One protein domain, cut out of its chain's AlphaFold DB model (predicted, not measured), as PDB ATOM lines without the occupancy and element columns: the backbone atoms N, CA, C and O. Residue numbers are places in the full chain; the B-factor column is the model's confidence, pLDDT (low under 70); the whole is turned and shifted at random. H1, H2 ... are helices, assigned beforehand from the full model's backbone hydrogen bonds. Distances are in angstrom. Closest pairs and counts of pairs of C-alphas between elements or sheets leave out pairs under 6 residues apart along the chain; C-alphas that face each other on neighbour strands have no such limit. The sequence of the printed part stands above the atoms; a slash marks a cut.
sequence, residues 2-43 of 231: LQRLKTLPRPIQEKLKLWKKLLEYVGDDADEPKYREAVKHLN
ATOM      1  N   LEU A   2      82.343  -2.527  46.021       78.44
ATOM      2  CA  LEU A   2      83.183  -1.818  45.039       78.44
ATOM      3  C   LEU A   2      83.560  -2.643  43.797       78.44
ATOM      4  O   LEU A   2      83.579  -2.108  42.691       78.44
ATOM      5  N   GLN A   3      83.803  -3.950  43.945       80.81
ATOM      6  CA  GLN A   3      84.065  -4.834  42.801       80.81
ATOM      7  C   GLN A   3      82.871  -4.908  41.832       80.81
ATOM      8  O   GLN A   3      83.068  -4.820  40.626       80.81
ATOM      9  N   ARG A   4      81.632  -4.955  42.346       79.31
ATOM     10  CA  ARG A   4      80.406  -4.948  41.525       79.31
ATOM     11  C   ARG A   4      80.185  -3.622  40.792       79.31
ATOM     12  O   ARG A   4      79.625  -3.614  39.708       79.31
ATOM     13  N   LEU A   5      80.636  -2.494  41.346       79.06
ATOM     14  CA  LEU A   5      80.553  -1.205  40.646       79.06
ATOM     15  C   LEU A   5      81.465  -1.165  39.413       79.06
ATOM     16  O   LEU A   5      81.096  -0.572  38.401       79.06
ATOM     17  N   LYS A   6      82.632  -1.820  39.474       81.50
ATOM     18  CA  LYS A   6      83.596  -1.870  38.361       81.50
ATOM     19  C   LYS A   6      83.081  -2.670  37.159       81.50
ATOM     20  O   LYS A   6      83.547  -2.430  36.051       81.50
ATOM     21  N   THR A   7      82.123  -3.577  37.362       88.06
ATOM     22  CA  THR A   7      81.545  -4.415  36.298       88.06
ATOM     23  C   THR A   7      80.362  -3.763  35.573       88.06
ATOM     24  O   THR A   7      79.857  -4.333  34.613       88.06
ATOM     25  N   LEU A   8      79.892  -2.587  36.009       87.31
ATOM     26  CA  LEU A   8      78.753  -1.896  35.391       87.31
ATOM     27  C   LEU A   8      79.155  -1.123  34.117       87.31
ATOM     28  O   LEU A   8      80.306  -0.708  33.995       87.31
ATOM     29  N   PRO A   9      78.230  -0.839  33.186       90.81
ATOM     30  CA  PRO A   9      78.485   0.057  32.054       90.81
ATOM     31  C   PRO A   9      78.993   1.444  32.488       90.81
ATOM     32  O   PRO A   9      78.489   2.010  33.461       90.81
ATOM     33  N   ARG A  10      79.937   2.038  31.735       84.12
ATOM     34  CA  ARG A  10      80.521   3.367  32.033       84.12
ATOM     35  C   ARG A  10      79.478   4.454  32.359       84.12
ATOM     36  O   ARG A  10      79.653   5.103  33.387       84.12
ATOM     37  N   PRO A  11      78.368   4.613  31.608       85.75
ATOM     38  CA  PRO A  11      77.358   5.630  31.924       85.75
ATOM     39  C   PRO A  11      76.705   5.442  33.301       85.75
ATOM     40  O   PRO A  11      76.324   6.407  33.959       85.75
ATOM     41  N   ILE A  12      76.576   4.194  33.760       82.75
ATOM     42  CA  ILE A  12      76.036   3.870  35.085       82.75
ATOM     43  C   ILE A  12      77.099   4.135  36.154       82.75
ATOM     44  O   ILE A  12      76.794   4.743  37.177       82.75
ATOM     45  N   GLN A  13      78.360   3.764  35.906       81.56
ATOM     46  CA  GLN A  13      79.461   4.079  36.822       81.56
ATOM     47  C   GLN A  13      79.597   5.590  37.058       81.56
ATOM     48  O   GLN A  13      79.828   6.021  38.188       81.56
ATOM     49  N   GLU A  14      79.411   6.405  36.016       82.25
ATOM     50  CA  GLU A  14      79.459   7.863  36.126       82.25
ATOM     51  C   GLU A  14      78.353   8.429  37.018       82.25
ATOM     52  O   GLU A  14      78.627   9.309  37.838       82.25
ATOM     53  N   LYS A  15      77.141   7.871  36.931       83.50
ATOM     54  CA  LYS A  15      76.016   8.220  37.812       83.50
ATOM     55  C   LYS A  15      76.245   7.788  39.265       83.50
ATOM     56  O   LYS A  15      75.680   8.383  40.177       83.50
ATOM     57  N   LEU A  16      77.094   6.787  39.496       86.31
ATOM     58  CA  LEU A  16      77.391   6.230  40.820       86.31
ATOM     59  C   LEU A  16      78.708   6.745  41.425       86.31
ATOM     60  O   LEU A  16      79.136   6.242  42.464       86.31
ATOM     61  N   LYS A  17      79.345   7.766  40.831       86.25
ATOM     62  CA  LYS A  17      80.614   8.347  41.323       86.25
ATOM     63  C   LYS A  17      80.564   8.723  42.808       86.25
ATOM     64  O   LYS A  17      81.526   8.471  43.527       86.25
ATOM     65  N   LEU A  18      79.452   9.299  43.265       84.50
ATOM     66  CA  LEU A  18      79.273   9.701  44.664       84.50
ATOM     67  C   LEU A  18      79.239   8.491  45.608       84.50
ATOM     68  O   LEU A  18      79.949   8.467  46.608       84.50
ATOM     69  N   TRP A  19      78.470   7.463  45.245       84.00
ATOM     70  CA  TRP A  19      78.370   6.214  46.003       84.00
ATOM     71  C   TRP A  19      79.689   5.453  46.037       84.00
ATOM     72  O   TRP A  19      80.056   4.915  47.075       84.00
ATOM     73  N   LYS A  20      80.433   5.454  44.927       86.56
ATOM     74  CA  LYS A  20      81.778   4.883  44.875       86.56
ATOM     75  C   LYS A  20      82.705   5.569  45.882       86.56
ATOM     76  O   LYS A  20      83.292   4.870  46.695       86.56
ATOM     77  N   LYS A  21      82.771   6.908  45.881       87.50
ATOM     78  CA  LYS A  21      83.584   7.674  46.843       87.50
ATOM     79  C   LYS A  21      83.187   7.400  48.294       87.50
ATOM     80  O   LYS A  21      84.053   7.284  49.150       87.50
ATOM     81  N   LEU A  22      81.886   7.281  48.564       86.75
ATOM     82  CA  LEU A  22      81.376   6.949  49.894       86.75
ATOM     83  C   LEU A  22      81.828   5.562  50.347       86.75
ATOM     84  O   LEU A  22      82.346   5.422  51.447       86.75
ATOM     85  N   LEU A  23      81.691   4.554  49.487       85.94
ATOM     86  CA  LEU A  23      82.141   3.195  49.792       85.94
ATOM     87  C   LEU A  23      83.667   3.100  49.925       85.94
ATOM     88  O   LEU A  23      84.151   2.366  50.776       85.94
ATOM     89  N   GLU A  24      84.423   3.845  49.112       88.06
ATOM     90  CA  GLU A  24      85.887   3.933  49.218       88.06
ATOM     91  C   GLU A  24      86.330   4.582  50.533       88.06
ATOM     92  O   GLU A  24      87.307   4.131  51.121       88.06
ATOM     93  N   TYR A  25      85.613   5.603  51.009       87.62
ATOM     94  CA  TYR A  25      85.926   6.267  52.275       87.62
ATOM     95  C   TYR A  25      85.616   5.384  53.487       87.62
ATOM     96  O   TYR A  25      86.408   5.306  54.421       87.62
ATOM     97  N   VAL A  26      84.448   4.736  53.491       87.69
ATOM     98  CA  VAL A  26      83.991   3.947  54.643       87.69
ATOM     99  C   VAL A  26      84.770   2.630  54.767       87.69
ATOM    100  O   VAL A  26      85.057   2.194  55.883       87.69
ATOM    101  N   GLY A  27      85.165   2.032  53.637       85.94
ATOM    102  CA  GLY A  27      85.901   0.769  53.605       85.94
ATOM    103  C   GLY A  27      85.050  -0.442  53.999       85.94
ATOM    104  O   GLY A  27      83.824  -0.358  54.077       85.94
ATOM    105  N   ASP A  28      85.713  -1.581  54.214       78.69
ATOM    106  CA  ASP A  28      85.046  -2.858  54.507       78.69
ATOM    107  C   ASP A  28      84.637  -2.995  55.991       78.69
ATOM    108  O   ASP A  28      83.605  -3.597  56.282       78.69
ATOM    109  N   ASP A  29      85.352  -2.345  56.919       73.12
ATOM    110  CA  ASP A  29      85.022  -2.298  58.358       73.12
ATOM    111  C   ASP A  29      84.096  -1.118  58.686       73.12
ATOM    112  O   ASP A  29      84.437  -0.214  59.460       73.12
ATOM    113  N   ALA A  30      82.957  -1.078  58.006       74.88
ATOM    114  CA  ALA A  30      82.011   0.022  58.065       74.88
ATOM    115  C   ALA A  30      81.240   0.053  59.396       74.88
ATOM    116  O   ALA A  30      80.485  -0.868  59.706       74.88
ATOM    117  N   ASP A  31      81.358   1.153  60.137       79.19
ATOM    118  CA  ASP A  31      80.533   1.462  61.303       79.19
ATOM    119  C   ASP A  31      79.873   2.846  61.161       79.19
ATOM    120  O   ASP A  31      80.183   3.645  60.270       79.19
ATOM    121  N   GLU A  32      78.899   3.141  62.020       77.12
ATOM    122  CA  GLU A  32      78.147   4.397  61.952       77.12
ATOM    123  C   GLU A  32      79.023   5.663  62.097       77.12
ATOM    124  O   GLU A  32      78.793   6.616  61.343       77.12
ATOM    125  N   PRO A  33      80.020   5.729  63.006       83.19
ATOM    126  CA  PRO A  33      80.988   6.824  63.032       83.19
ATOM    127  C   PRO A  33      81.667   7.082  61.681       83.19
ATOM    128  O   PRO A  33      81.673   8.229  61.229       83.19
ATOM    129  N   LYS A  34      82.164   6.046  60.989       84.12
ATOM    130  CA  LYS A  34      82.798   6.213  59.670       84.12
ATOM    131  C   LYS A  34      81.828   6.718  58.612       84.12
ATOM    132  O   LYS A  34      82.200   7.578  57.817       84.12
ATOM    133  N   TYR A  35      80.577   6.251  58.613       83.25
ATOM    134  CA  TYR A  35      79.556   6.796  57.712       83.25
ATOM    135  C   TYR A  35      79.288   8.280  57.981       83.25
ATOM    136  O   TYR A  35      79.177   9.059  57.034       83.25
ATOM    137  N   ARG A  36      79.220   8.698  59.252       80.38
ATOM    138  CA  ARG A  36      79.049  10.116  59.609       80.38
ATOM    139  C   ARG A  36      80.207  10.969  59.105       80.38
ATOM    140  O   ARG A  36      79.969  12.011  58.495       80.38
ATOM    141  N   GLU A  37      81.440  10.519  59.310       84.88
ATOM    142  CA  GLU A  37      82.622  11.218  58.807       84.88
ATOM    143  C   GLU A  37      82.664  11.241  57.274       84.88
ATOM    144  O   GLU A  37      82.951  12.286  56.695       84.88
ATOM    145  N   ALA A  38      82.250  10.165  56.597       86.31
ATOM    146  CA  ALA A  38      82.142  10.133  55.138       86.31
ATOM    147  C   ALA A  38      81.163  11.188  54.608       86.31
ATOM    148  O   ALA A  38      81.465  11.890  53.643       86.31
ATOM    149  N   VAL A  39      79.993  11.325  55.244       82.56
ATOM    150  CA  VAL A  39      78.986  12.326  54.858       82.56
ATOM    151  C   VAL A  39      79.548  13.745  54.978       82.56
ATOM    152  O   VAL A  39      79.348  14.551  54.064       82.56
ATOM    153  N   LYS A  40      80.278  14.034  56.065       81.44
ATOM    154  CA  LYS A  40      80.935  15.332  56.287       81.44
ATOM    155  C   LYS A  40      82.066  15.568  55.283       81.44
ATOM    156  O   LYS A  40      82.103  16.609  54.633       81.44
ATOM    157  N   HIS A  41      82.959  14.593  55.122       84.25
ATOM    158  CA  HIS A  41      84.157  14.697  54.292       84.25
ATOM    159  C   HIS A  41      83.834  14.828  52.800       84.25
ATOM    160  O   HIS A  41      84.449  15.620  52.090       84.25
ATOM    161  N   LEU A  42      82.842  14.078  52.315       84.12
ATOM    162  CA  LEU A  42      82.448  14.089  50.905       84.12
ATOM    163  C   LEU A  42      81.561  15.278  50.528       84.12
ATOM    164  O   LEU A  42      81.216  15.406  49.352       84.12
ATOM    165  N   ASN A  43      81.197  16.123  51.500       78.75
ATOM    166  CA  ASN A  43      80.330  17.286  51.325       78.75
ATOM    167  C   ASN A  43      79.083  16.940  50.493       78.75
ATOM    168  O   ASN A  43      78.811  17.536  49.446       78.75
TER     169      ASN A  43
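This is residues 2 to 43 of the 231 residues of an uncharacterized protein of Perkinsus olseni (UniProt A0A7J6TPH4). The model is a thin, open zigzag of four short helices, with H3 in the middle, H1 and H2 folded back towards one end of it, and H4 at the other end, joined by the loop of residues 27 to 31. H4 turns back and touches H3 at a steep tilt. The 42 printed residues hold the named helices H1, H2, H3 and H4 in that order and no named strand, and the class is all helix. The whole is only just loose, close to compact, with a radius of gyration of the C-alphas of 11.1 A, and only just flat, spanning 32 by 21 by 9 A.

H1, residues 2 to 6, begins at C-alpha 2 at (83.183, -1.818, 45.039). H2 holds residues 10 to 15. H3, residues 17 to 26, is 14.4 A long from first to last C-alpha. H4, residues 32 to 41, is 14.2 A long and ends at C-alpha 41 at (84.157, 14.697, 54.292).

H1 touches H3, and their closest C-alphas are those of Leu 2 and Lys 20, 6.8 A apart. H1 and H2 are close but not clearly touching, the closest C-alphas being those of Leu 5 and Gln 13, 6.6 A apart. H2 and H3 meet only through their link. H3 and H4 touch, with the closest C-alphas, those of Val 26 and Lys 34, 5.6 A apart. They run opposite ways at a steep tilt of 48 degrees. H4 is apart from both H1 and H2. In H1, H2, H3 and H4 every O i to N i+4 pair is within hydrogen-bond range.

The two C-alphas farthest apart, those of Pro 9 and Pro 33, are 31.8 A apart. The printed part has no cut, and its three links are tight. The mean pLDDT of the printed part is 83.3, and no printed residue is under 70.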